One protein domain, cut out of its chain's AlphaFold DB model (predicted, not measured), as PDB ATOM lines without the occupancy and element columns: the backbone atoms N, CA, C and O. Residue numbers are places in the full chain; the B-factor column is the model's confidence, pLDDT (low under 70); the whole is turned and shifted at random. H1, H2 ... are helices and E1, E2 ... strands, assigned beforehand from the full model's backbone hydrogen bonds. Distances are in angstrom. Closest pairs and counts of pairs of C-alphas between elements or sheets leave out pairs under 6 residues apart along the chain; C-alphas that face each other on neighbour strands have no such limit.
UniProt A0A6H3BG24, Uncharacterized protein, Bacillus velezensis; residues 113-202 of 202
ATOM      1  N   LYS A 113      15.752 187.273 116.532       91.94
ATOM      2  CA  LYS A 113      15.697 186.276 117.618       91.94
ATOM      3  C   LYS A 113      15.423 184.863 117.110       91.94
ATOM      4  O   LYS A 113      16.113 183.934 117.508       91.94
ATOM      5  N   SER A 114      14.415 184.711 116.251       92.50
ATOM      6  CA  SER A 114      14.024 183.399 115.731       92.50
ATOM      7  C   SER A 114      15.137 182.789 114.889       92.50
ATOM      8  O   SER A 114      15.465 181.628 115.094       92.50
ATOM      9  N   ILE A 115      15.782 183.592 114.034       93.88
ATOM     10  CA  ILE A 115      16.986 183.196 113.289       93.88
ATOM     11  C   ILE A 115      18.054 182.687 114.262       93.88
ATOM     12  O   ILE A 115      18.478 181.543 114.150       93.88
ATOM     13  N   LEU A 116      18.416 183.484 115.274       95.12
ATOM     14  CA  LEU A 116      19.463 183.128 116.234       95.12
ATOM     15  C   LEU A 116      19.170 181.811 116.970       95.12
ATOM     16  O   LEU A 116      20.042 180.947 117.047       95.12
ATOM     17  N   ASN A 117      17.943 181.637 117.471       95.62
ATOM     18  CA  ASN A 117      17.529 180.407 118.149       95.62
ATOM     19  C   ASN A 117      17.559 179.199 117.208       95.62
ATOM     20  O   ASN A 117      17.977 178.120 117.614       95.62
ATOM     21  N   SER A 118      17.182 179.381 115.944       96.44
ATOM     22  CA  SER A 118      17.203 178.319 114.931       96.44
ATOM     23  C   SER A 118      18.629 177.892 114.593       96.44
ATOM     24  O   SER A 118      18.907 176.695 114.514       96.44
ATOM     25  N   CYS A 119      19.557 178.851 114.491       96.81
ATOM     26  CA  CYS A 119      20.982 178.569 114.329       96.81
ATOM     27  C   CYS A 119      21.536 177.783 115.522       96.81
ATOM     28  O   CYS A 119      22.166 176.743 115.331       96.81
ATOM     29  N   ILE A 120      21.269 178.250 116.750       97.25
ATOM     30  CA  ILE A 120      21.680 177.554 117.978       97.25
ATOM     31  C   ILE A 120      21.119 176.138 117.974       97.25
ATOM     32  O   ILE A 120      21.861 175.191 118.203       97.25
ATOM     33  N   GLY A 121      19.835 175.969 117.665       97.12
ATOM     34  CA  GLY A 121      19.223 174.658 117.708       97.12
ATOM     35  C   GLY A 121      19.811 173.686 116.686       97.12
ATOM     36  O   GLY A 121      20.079 172.538 117.032       97.12
ATOM     37  N   LEU A 122      20.047 174.118 115.441       97.38
ATOM     38  CA  LEU A 122      20.667 173.261 114.421       97.38
ATOM     39  C   LEU A 122      22.087 172.875 114.826       97.38
ATOM     40  O   LEU A 122      22.475 171.711 114.707       97.38
ATOM     41  N   TYR A 123      22.835 173.844 115.356       97.88
ATOM     42  CA  TYR A 123      24.170 173.615 115.881       97.88
ATOM     43  C   TYR A 123      24.169 172.597 117.023       97.88
ATOM     44  O   TYR A 123      24.921 171.630 116.980       97.88
ATOM     45  N   MET A 124      23.293 172.769 118.013       97.25
ATOM     46  CA  MET A 124      23.164 171.866 119.161       97.25
ATOM     47  C   MET A 124      22.715 170.462 118.752       97.25
ATOM     48  O   MET A 124      23.170 169.478 119.329       97.25
ATOM     49  N   THR A 125      21.864 170.365 117.731       97.62
ATOM     50  CA  THR A 125      21.332 169.088 117.241       97.62
ATOM     51  C   THR A 125      22.387 168.286 116.491       97.62
ATOM     52  O   THR A 125      22.539 167.097 116.743       97.62
ATOM     53  N   GLY A 126      23.114 168.912 115.560       96.75
ATOM     54  CA  GLY A 126      24.028 168.193 114.667       96.75
ATOM     55  C   GLY A 126      25.513 168.413 114.944       96.75
ATOM     56  O   GLY A 126      26.327 167.546 114.661       96.75
ATOM     57  N   PHE A 127      25.922 169.557 115.476       96.12
ATOM     58  CA  PHE A 127      27.318 170.006 115.384       96.12
ATOM     59  C   PHE A 127      28.007 170.218 116.729       96.12
ATOM     60  O   PHE A 127      29.166 170.632 116.752       96.12
ATOM     61  N   ASP A 128      27.350 169.875 117.835       93.88
ATOM     62  CA  ASP A 128      27.870 170.056 119.191       93.88
ATOM     63  C   ASP A 128      28.569 168.819 119.785       93.88
ATOM     64  O   ASP A 128      28.831 168.748 120.981       93.88
ATOM     65  N   ASN A 129      28.894 167.835 118.940       89.94
ATOM     66  CA  ASN A 129      29.590 166.602 119.327       89.94
ATOM     67  C   ASN A 129      28.884 165.793 120.437       89.94
ATOM     68  O   ASN A 129      29.531 165.195 121.294       89.94
ATOM     69  N   TYR A 130      27.551 165.775 120.415       93.25
ATOM     70  CA  TYR A 130      26.719 164.986 121.323       93.25
ATOM     71  C   TYR A 130      25.854 164.017 120.508       93.25
ATOM     72  O   TYR A 130      25.169 164.444 119.576       93.25
ATOM     73  N   ARG A 131      25.902 162.717 120.822       94.44
ATOM     74  CA  ARG A 131      25.074 161.696 120.156       94.44
ATOM     75  C   ARG A 131      23.681 161.660 120.784       94.44
ATOM     76  O   ARG A 131      23.567 161.678 122.001       94.44
ATOM     77  N   GLY A 132      22.636 161.603 119.965       95.38
ATOM     78  CA  GLY A 132      21.248 161.589 120.424       95.38
ATOM     79  C   GLY A 132      20.794 162.921 121.022       95.38
ATOM     80  O   GLY A 132      19.912 162.933 121.876       95.38
ATOM     81  N   ALA A 133      21.410 164.043 120.624       96.81
ATOM     82  CA  ALA A 133      21.099 165.365 121.166       96.81
ATOM     83  C   ALA A 133      19.621 165.721 120.957       96.81
ATOM     84  O   ALA A 133      19.190 165.899 119.820       96.81
ATOM     85  N   GLN A 134      18.856 165.878 122.039       96.00
ATOM     86  CA  GLN A 134      17.473 166.355 121.969       96.00
ATOM     87  C   GLN A 134      17.450 167.875 122.135       96.00
ATOM     88  O   GLN A 134      17.838 168.404 123.178       96.00
ATOM     89  N   THR A 135      17.027 168.583 121.092       97.00
ATOM     90  CA  THR A 135      16.913 170.042 121.083       97.00
ATOM     91  C   THR A 135      15.458 170.449 120.924       97.00
ATOM     92  O   THR A 135      14.787 170.040 119.980       97.00
ATOM     93  N   TYR A 136      14.968 171.307 121.807       95.06
ATOM     94  CA  TYR A 136      13.569 171.703 121.816       95.06
ATOM     95  C   TYR A 136      13.405 173.184 121.492       95.06
ATOM     96  O   TYR A 136      13.988 174.051 122.126       95.06
ATOM     97  N   MET A 137      12.571 173.489 120.504       94.94
ATOM     98  CA  MET A 137      12.067 174.836 120.274       94.94
ATOM     99  C   MET A 137      10.793 174.970 121.090       94.94
ATOM    100  O   MET A 137       9.774 174.395 120.719       94.94
ATOM    101  N   THR A 138      10.850 175.682 122.212       92.75
ATOM    102  CA  THR A 138       9.730 175.760 123.156       92.75
ATOM    103  C   THR A 138       9.007 177.106 123.074       92.75
ATOM    104  O   THR A 138       9.610 178.161 122.866       92.75
ATOM    105  N   ALA A 139       7.679 177.085 123.200       90.94
ATOM    106  CA  ALA A 139       6.853 178.284 123.338       90.94
ATOM    107  C   ALA A 139       5.528 177.961 124.044       90.94
ATOM    108  O   ALA A 139       5.167 176.803 124.234       90.94
ATOM    109  N   THR A 140       4.742 178.984 124.390       89.19
ATOM    110  CA  THR A 140       3.413 178.772 124.990       89.19
ATOM    111  C   THR A 140       2.472 178.010 124.054       89.19
ATOM    112  O   THR A 140       1.672 177.196 124.513       89.19
ATOM    113  N   LYS A 141       2.549 178.275 122.746       89.94
ATOM    114  CA  LYS A 141       1.756 177.607 121.706       89.94
ATOM    115  C   LYS A 141       2.681 176.910 120.720       89.94
ATOM    116  O   LYS A 141       3.624 177.544 120.243       89.94
ATOM    117  N   LEU A 142       2.347 175.690 120.301       89.12
ATOM    118  CA  LEU A 142       3.118 174.962 119.287       89.12
ATOM    119  C   LEU A 142       3.337 175.787 118.006       89.12
ATOM    120  O   LEU A 142       4.436 175.817 117.459       89.12
ATOM    121  N   LYS A 143       2.326 176.546 117.561       89.94
ATOM    122  CA  LYS A 143       2.446 177.439 116.392       89.94
ATOM    123  C   LYS A 143       3.573 178.476 116.535       89.94
ATOM    124  O   LYS A 143       4.178 178.839 115.534       89.94
ATOM    125  N   GLN A 144       3.860 178.948 117.750       91.06
ATOM    126  CA  GLN A 144       4.963 179.881 118.010       91.06
ATOM    127  C   GLN A 144       6.316 179.160 118.000       91.06
ATOM    128  O   GLN A 144       7.257 179.653 117.383       91.06
ATOM    129  N   ALA A 145       6.402 177.975 118.608       91.81
ATOM    130  CA  ALA A 145       7.599 177.133 118.573       91.81
ATOM    131  C   ALA A 145       7.994 176.750 117.135       91.81
ATOM    132  O   ALA A 145       9.166 176.822 116.756       91.81
ATOM    133  N   ARG A 146       6.994 176.444 116.298       94.25
ATOM    134  CA  ARG A 146       7.171 176.127 114.875       94.25
ATOM    135  C   ARG A 146       7.780 177.262 114.052       94.25
ATOM    136  O   ARG A 146       8.260 176.983 112.962       94.25
ATOM    137  N   ILE A 147       7.813 178.503 114.546       94.19
ATOM    138  CA  ILE A 147       8.503 179.602 113.854       94.19
ATOM    139  C   ILE A 147      10.011 179.332 113.807       94.19
ATOM    140  O   ILE A 147      10.602 179.417 112.739       94.19
ATOM    141  N   CYS A 148      10.628 178.966 114.937       94.75
ATOM    142  CA  CYS A 148      12.067 178.679 114.973       94.75
ATOM    143  C   CYS A 148      12.384 177.357 114.258       94.75
ATOM    144  O   CYS A 148      13.316 177.269 113.468       94.75
ATOM    145  N   TRP A 149      11.560 176.328 114.459       96.56
ATOM    146  CA  TRP A 149      11.734 175.078 113.716       96.56
ATOM    147  C   TRP A 149      11.599 175.280 112.195       96.56
ATOM    148  O   TRP A 149      12.417 174.781 111.428       96.56
ATOM    149  N   GLY A 150      10.611 176.059 111.747       96.88
ATOM    150  CA  GLY A 150      10.406 176.350 110.327       96.88
ATOM    151  C   GLY A 150      11.566 177.138 109.723       96.88
ATOM    152  O   GLY A 150      11.976 176.863 108.600       96.88
ATOM    153  N   GLU A 151      12.146 178.066 110.478       96.38
ATOM    154  CA  GLU A 151      13.350 178.792 110.072       96.38
ATOM    155  C   GLU A 151      14.556 177.850 109.904       96.38
ATOM    156  O   GLU A 151      15.254 177.899 108.892       96.38
ATOM    157  N   ALA A 152      14.744 176.903 110.830       97.19
ATOM    158  CA  ALA A 152      15.755 175.854 110.696       97.19
ATOM    159  C   ALA A 152      15.537 174.983 109.443       97.19
ATOM    160  O   ALA A 152      16.491 174.674 108.727       97.19
ATOM    161  N   VAL A 153      14.284 174.631 109.133       97.94
ATOM    162  CA  VAL A 153      13.921 173.916 107.898       97.94
ATOM    163  C   VAL A 153      14.289 174.725 106.654       97.94
ATOM    164  O   VAL A 153      14.834 174.157 105.706       97.94
ATOM    165  N   LYS A 154      14.058 176.044 106.646       97.31
ATOM    166  CA  LYS A 154      14.468 176.907 105.528       97.31
ATOM    167  C   LYS A 154      15.987 176.921 105.354       97.31
ATOM    168  O   LYS A 154      16.448 176.745 104.229       97.31
ATOM    169  N   PHE A 155      16.761 177.038 106.438       97.69
ATOM    170  CA  PHE A 155      18.226 176.947 106.363       97.69
ATOM    171  C   PHE A 155      18.691 175.625 105.760       97.69
ATOM    172  O   PHE A 155      19.513 175.632 104.844       97.69
ATOM    173  N   ILE A 156      18.124 174.504 106.217       97.81
ATOM    174  CA  ILE A 156      18.423 173.184 105.653       97.81
ATOM    175  C   ILE A 156      18.088 173.171 104.164       97.81
ATOM    176  O   ILE A 156      18.920 172.787 103.355       97.81
ATOM    177  N   ASN A 157      16.900 173.626 103.776       96.81
ATOM    178  CA  ASN A 157      16.465 173.587 102.384       96.81
ATOM    179  C   ASN A 157      17.250 174.521 101.458       96.81
ATOM    180  O   ASN A 157      17.277 174.257 100.260       96.81
ATOM    181  N   MET A 158      17.915 175.562 101.962       95.06
ATOM    182  CA  MET A 158      18.750 176.460 101.153       95.06
ATOM    183  C   MET A 158      20.193 175.977 100.971       95.06
ATOM    184  O   MET A 158      20.878 176.447 100.060       95.06
ATOM    185  N   ASP A 159      20.656 175.032 101.788       95.81
ATOM    186  CA  ASP A 159      22.049 174.587 101.813       95.81
ATOM    187  C   ASP A 159      22.172 173.094 101.473       95.81
ATOM    188  O   ASP A 159      21.572 172.224 102.105       95.81
ATOM    189  N   ARG A 160      22.957 172.776 100.436       95.31
ATOM    190  CA  ARG A 160      23.109 171.396  99.953       95.31
ATOM    191  C   ARG A 160      23.717 170.478 101.012       95.31
ATOM    192  O   ARG A 160      23.276 169.331 101.117       95.31
ATOM    193  N   ASP A 161      24.689 170.964 101.771       94.94
ATOM    194  CA  ASP A 161      25.391 170.170 102.770       94.94
ATOM    195  C   ASP A 161      24.464 169.919 103.958       94.94
ATOM    196  O   ASP A 161      24.322 168.781 104.404       94.94
ATOM    197  N   LEU A 162      23.717 170.932 104.407       96.38
ATOM    198  CA  LEU A 162      22.719 170.737 105.462       96.38
ATOM    199  C   LEU A 162      21.617 169.750 105.053       96.38
ATOM    200  O   LEU A 162      21.240 168.913 105.874       96.38
ATOM    201  N   ARG A 163      21.141 169.750 103.796       96.81
ATOM    202  CA  ARG A 163      20.215 168.698 103.308       96.81
ATOM    203  C   ARG A 163      20.834 167.302 103.369       96.81
ATOM    204  O   ARG A 163      20.126 166.315 103.596       96.81
ATOM    205  N   ALA A 164      22.145 167.193 103.162       96.38
ATOM    206  CA  ALA A 164      22.847 165.928 103.316       96.38
ATOM    207  C   ALA A 164      22.904 165.509 104.794       96.38
ATOM    208  O   ALA A 164      22.588 164.358 105.082       96.38
ATOM    209  N   PHE A 165      23.174 166.431 105.725       96.19
ATOM    210  CA  PHE A 165      23.286 166.147 107.165       96.19
ATOM    211  C   PHE A 165      21.954 165.913 107.887       96.19
ATOM    212  O   PHE A 165      21.916 165.149 108.853       96.19
ATOM    213  N   PHE A 166      20.865 166.535 107.438       97.94
ATOM    214  CA  PHE A 166      19.585 166.511 108.146       97.94
ATOM    215  C   PHE A 166      18.464 165.849 107.341       97.94
ATOM    216  O   PHE A 166      18.439 165.853 106.110       97.94
ATOM    217  N   LYS A 167      17.515 165.243 108.055       97.81
ATOM    218  CA  LYS A 167      16.234 164.756 107.540       97.81
ATOM    219  C   LYS A 167      15.119 165.549 108.208       97.81
ATOM    220  O   LYS A 167      15.060 165.607 109.432       97.81
ATOM    221  N   ILE A 168      14.227 166.117 107.409       98.06
ATOM    222  CA  ILE A 168      13.062 166.860 107.895       98.06
ATOM    223  C   ILE A 168      11.859 165.909 107.952       98.06
ATOM    224  O   ILE A 168      11.667 165.090 107.049       98.06
ATOM    225  N   ARG A 169      11.054 165.999 109.015       96.31
ATOM    226  CA  ARG A 169       9.730 165.370 109.115       96.31
ATOM    227  C   ARG A 169       8.706 166.437 109.493       96.31
ATOM    228  O   ARG A 169       8.561 166.803 110.657       96.31
ATOM    229  N   ASP A 170       7.976 166.929 108.497       91.75
ATOM    230  CA  ASP A 170       7.080 168.077 108.682       91.75
ATOM    231  C   ASP A 170       5.858 167.781 109.564       91.75
ATOM    232  O   ASP A 170       5.416 168.648 110.325       91.75
ATOM    233  N   HIS A 171       5.318 166.558 109.482       88.38
ATOM    234  CA  HIS A 171       4.131 166.142 110.240       88.38
ATOM    235  C   HIS A 171       4.378 166.157 111.755       88.38
ATOM    236  O   HIS A 171       3.508 166.589 112.507       88.38
ATOM    237  N   SER A 172       5.575 165.754 112.190       87.44
ATOM    238  CA  SER A 172       6.000 165.746 113.593       87.44
ATOM    239  C   SER A 172       6.778 167.000 114.002       87.44
ATOM    240  O   SER A 172       7.103 167.162 115.171       87.44
ATOM    241  N   SER A 173       7.035 167.933 113.075       93.75
ATOM    242  CA  SER A 173       7.898 169.103 113.313       93.75
ATOM    243  C   SER A 173       9.280 168.711 113.846       93.75
ATOM    244  O   SER A 173       9.779 169.310 114.801       93.75
ATOM    245  N   GLU A 174       9.895 167.703 113.220       96.06
ATOM    246  CA  GLU A 174      11.213 167.187 113.594       96.06
ATOM    247  C   GLU A 174      12.264 167.504 112.525       96.06
ATOM    248  O   GLU A 174      12.017 167.414 111.320       96.06
ATOM    249  N   VAL A 175      13.471 167.833 112.978       97.88
ATOM    250  CA  VAL A 175      14.696 167.831 112.172       97.88
ATOM    251  C   VAL A 175      15.662 166.845 112.813       97.88
ATOM    252  O   VAL A 175      16.044 167.006 113.966       97.88
ATOM    253  N   ILE A 176      16.059 165.821 112.065       97.88
ATOM    254  CA  ILE A 176      16.881 164.715 112.558       97.88
ATOM    255  C   ILE A 176      18.249 164.794 111.903       97.88
ATOM    256  O   ILE A 176      18.350 164.800 110.675       97.88
ATOM    257  N   SER A 177      19.304 164.829 112.704       97.75
ATOM    258  CA  SER A 177      20.663 164.670 112.209       97.75
ATOM    259  C   SER A 177      20.932 163.205 111.865       97.75
ATOM    260  O   SER A 177      20.698 162.298 112.664       97.75
ATOM    261  N   LYS A 178      21.451 162.972 110.661       96.62
ATOM    262  CA  LYS A 178      21.749 161.629 110.150       96.62
ATOM    263  C   LYS A 178      23.061 161.053 110.684       96.62
ATOM    264  O   LYS A 178      23.274 159.856 110.543       96.62
ATOM    265  N   HIS A 179      23.944 161.874 111.258       93.81
ATOM    266  CA  HIS A 179      25.292 161.442 111.646       93.81
ATOM    267  C   HIS A 179      25.482 161.260 113.152       93.81
ATOM    268  O   HIS A 179      26.354 160.492 113.550       93.81
ATOM    269  N   ASN A 180      24.692 161.933 113.993       95.25
ATOM    270  CA  ASN A 180      24.767 161.778 115.449       95.25
ATOM    271  C   ASN A 180      23.428 161.401 116.096       95.25
ATOM    272  O   ASN A 180      23.360 161.409 117.319       95.25
ATOM    273  N   GLU A 181      22.378 161.101 115.324       95.94
ATOM    274  CA  GLU A 181      21.034 160.753 115.831       95.94
ATOM    275  C   GLU A 181      20.363 161.867 116.660       95.94
ATOM    276  O   GLU A 181      19.388 161.618 117.366       95.94
ATOM    277  N   GLY A 182      20.864 163.106 116.588       97.56
ATOM    278  CA  GLY A 182      20.244 164.255 117.238       97.56
ATOM    279  C   GLY A 182      18.893 164.607 116.617       97.56
ATOM    280  O   GLY A 182      18.690 164.450 115.411       97.56
ATOM    281  N   ILE A 183      17.973 165.116 117.431       97.25
ATOM    282  CA  ILE A 183      16.619 165.491 117.022       97.25
ATOM    283  C   ILE A 183      16.291 166.886 117.557       97.25
ATOM    284  O   ILE A 183      16.324 167.126 118.762       97.25
ATOM    285  N   MET A 184      15.925 167.794 116.654       97.38
ATOM    286  CA  MET A 184      15.269 169.057 116.978       97.38
ATOM    287  C   MET A 184      13.754 168.908 116.843       97.38
ATOM    288  O   MET A 184      13.288 168.422 115.813       97.38
ATOM    289  N   MET A 185      12.992 169.401 117.821       95.19
ATOM    290  CA  MET A 185      11.525 169.341 117.842       95.19
ATOM    291  C   MET A 185      10.907 170.680 118.239       95.19
ATOM    292  O   MET A 185      11.430 171.367 119.114       95.19
ATOM    293  N   ALA A 186       9.767 171.040 117.651       94.06
ATOM    294  CA  ALA A 186       8.934 172.130 118.161       94.06
ATOM    295  C   ALA A 186       7.964 171.609 119.232       94.06
ATOM    296  O   ALA A 186       7.192 170.694 118.959       94.06
ATOM    297  N   LEU A 187       7.963 172.224 120.415       90.19
ATOM    298  CA  LEU A 187       7.068 171.888 121.523       90.19
ATOM    299  C   LEU A 187       6.288 173.116 121.996       90.19
ATOM    300  O   LEU A 187       6.835 174.207 122.166       90.19
ATOM    301  N   GLY A 188       5.001 172.924 122.250       85.38
ATOM    302  CA  GLY A 188       4.148 173.884 122.937       85.38
ATOM    303  C   GLY A 188       3.640 173.337 124.270       85.38
ATOM    304  O   GLY A 188       3.706 172.139 124.535       85.38
ATOM    305  N   LYS A 189       3.062 174.198 125.118       80.06
ATOM    306  CA  LYS A 189       2.381 173.738 126.348       80.06
ATOM    307  C   LYS A 189       1.219 172.777 126.040       80.06
ATOM    308  O   LYS A 189       0.818 171.981 126.877       80.06
ATOM    309  N   ASP A 190       0.674 172.869 124.833       73.88
ATOM    310  CA  ASP A 190      -0.389 172.036 124.283       73.88
ATOM    311  C   ASP A 190       0.065 170.630 123.846       73.88
ATOM    312  O   ASP A 190      -0.776 169.825 123.465       73.88
ATOM    313  N   THR A 191       1.361 170.305 123.909       65.81
ATOM    314  CA  THR A 191       1.922 169.050 123.360       65.81
ATOM    315  C   THR A 191       1.917 167.866 124.350       65.81
ATOM    316  O   THR A 191       2.488 166.822 124.056       65.81
ATOM    317  N   GLY A 192       1.232 167.981 125.495       69.25
ATOM    318  CA  GLY A 192       1.134 166.919 126.509       69.25
ATOM    319  C   GLY A 192       2.293 166.911 127.517       69.25
ATOM    320  O   GLY A 192       3.001 167.906 127.667       69.25
ATOM    321  N   THR A 193       2.452 165.809 128.257       67.44
ATOM    322  CA  THR A 193       3.458 165.676 129.326       67.44
ATOM    323  C   THR A 193       4.871 165.558 128.751       67.44
ATOM    324  O   THR A 193       5.128 164.711 127.900       67.44
ATOM    325  N   ILE A 194       5.794 166.388 129.243       73.50
ATOM    326  CA  ILE A 194       7.182 166.507 128.752       73.50
ATOM    327  C   ILE A 194       8.226 165.873 129.691       73.50
ATOM    328  O   ILE A 194       9.422 165.958 129.429       73.50
ATOM    329  N   ASP A 195       7.786 165.222 130.773       69.81
ATOM    330  CA  ASP A 195       8.654 164.737 131.863       69.81
ATOM    331  C   ASP A 195       9.602 163.593 131.455       69.81
ATOM    332  O   ASP A 195      10.587 163.332 132.140       69.81
ATOM    333  N   GLY A 196       9.340 162.916 130.331       78.44
ATOM    334  CA  GLY A 196      10.187 161.836 129.806       78.44
ATOM    335  C   GLY A 196      11.339 162.297 128.905       78.44
ATOM    336  O   GLY A 196      12.063 161.460 128.366       78.44
ATOM    337  N   PHE A 197      11.488 163.603 128.676       83.56
ATOM    338  CA  PHE A 197      12.481 164.147 127.751       83.56
ATOM    339  C   PHE A 197      13.855 164.325 128.401       83.56
ATOM    340  O   PHE A 197      13.967 164.658 129.578       83.56
ATOM    341  N   ASN A 198      14.913 164.152 127.604       87.94
ATOM    342  CA  ASN A 198      16.300 164.333 128.029       87.94
ATOM    343  C   ASN A 198      16.955 165.467 127.218       87.94
ATOM    344  O   ASN A 198      17.702 165.203 126.270       87.94
ATOM    345  N   PRO A 199      16.633 166.737 127.529       91.88
ATOM    346  CA  PRO A 199      17.046 167.876 126.723       91.88
ATOM    347  C   PRO A 199      18.558 168.118 126.789       91.88
ATOM    348  O   PRO A 199      19.121 168.372 127.852       91.88
ATOM    349  N   HIS A 200      19.190 168.162 125.616       94.06
ATOM    350  CA  HIS A 200      20.522 168.746 125.427       94.06
ATOM    351  C   HIS A 200      20.442 170.278 125.305       94.06
ATOM    352  O   HIS A 200      21.332 171.002 125.752       94.06
ATOM    353  N   CYS A 201      19.357 170.790 124.709       93.44
ATOM    354  CA  CYS A 201      19.065 172.219 124.560       93.44
ATOM    355  C   CYS A 201      17.542 172.459 124.503       93.44
ATOM    356  O   CYS A 201      16.811 171.612 123.993       93.44
ATOM    357  N   GLY A 202      17.054 173.593 125.018       87.44
ATOM    358  CA  GLY A 202      15.625 173.928 125.069       87.44
ATOM    359  C   GLY A 202      15.343 175.392 125.369       87.44
ATOM    360  O   GLY A 202      16.261 176.050 125.917       87.44
TER     361      GLY A 202
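This is residues 113 to 202 of the 202 residues of an uncharacterized protein of Bacillus velezensis (UniProt A0A6H3BG24). A twisted wall of five strands has two helices, H1 and H2, packed over one face, and the other face is bare of named helices. H1 and H2 cross at a steep tilt over the sheet, while the short H3 sits past the last turn of H2 and only grazes the sheet. The printed part has 90 residues, with three named helices and five named strands in the order H1 E1 H2 H3 E2 E3 E4 E5; the class is mixed, helices and strands, and the mixed sheet runs E2 E3 E4 E1 E5. The whole is compact, with a radius of gyration of the C-alphas of 11.9 A and spans of 34 by 24 by 24 A.

Start with H1, residues 113 to 127, at a height over the sheet of 9.0 A; it lies over E4, residues 183 to 188, and E1, residues 134 to 139. Look next at H2, residues 142 to 158, on the same face at a height of 8.0 A, with a kink of 30 degrees near residue 149. It touches H1 with residues 147 to 152 alone, the closest C-alphas being those of Ser 118 and Ala 152, 5.1 A apart, at a steep tilt of 65 degrees, the same way. H3, residues 160 to 165, and H2 touch only at the corner, where the C-alphas of Ile 156 and Leu 162 are 4.9 A apart. E2, residues 166 to 169, E3, residues 174 to 177, and E4 form a meander, each strand the antiparallel neighbour of the one before; find N 167 and O 176 at 2.8 A, and N 175 and O 184 at 2.9 A. E4 and E1 are parallel, with N 137 and O 185 at 2.8 A. E5, residues 199 to 201, is parallel to E1, with N 136 and O 201 at 2.9 A. E1, H2 H3 and E2 make a split strand-helix-strand unit, two strands running the same way with E3 and E4 between them, and its crossover is right-handed. Every O i to N i+4 pair is within hydrogen-bond range in H1 and H3; in H2 11 of 13 are.

Find C-alpha 113 at (15.697, 186.276, 117.618), from which H1 runs 20.1 A to residue 127. E1 measures 16.0 A, and H2 runs 24.0 A from C-alpha 142 at (3.118, 174.962, 119.287). H3 measures 8.9 A, E2 10.0 A, E3 9.9 A and E4 16.2 A. E5 runs 5.3 A and ends at C-alpha 201, (19.065, 172.219, 124.560).

The C-alphas of Arg 160 and Thr 193, the two farthest apart, are 35.8 A apart. The printed part has no cut, and no link is long. The mean pLDDT of the printed part is 92.6; residues 191 to 193 and residue 195 are under 70.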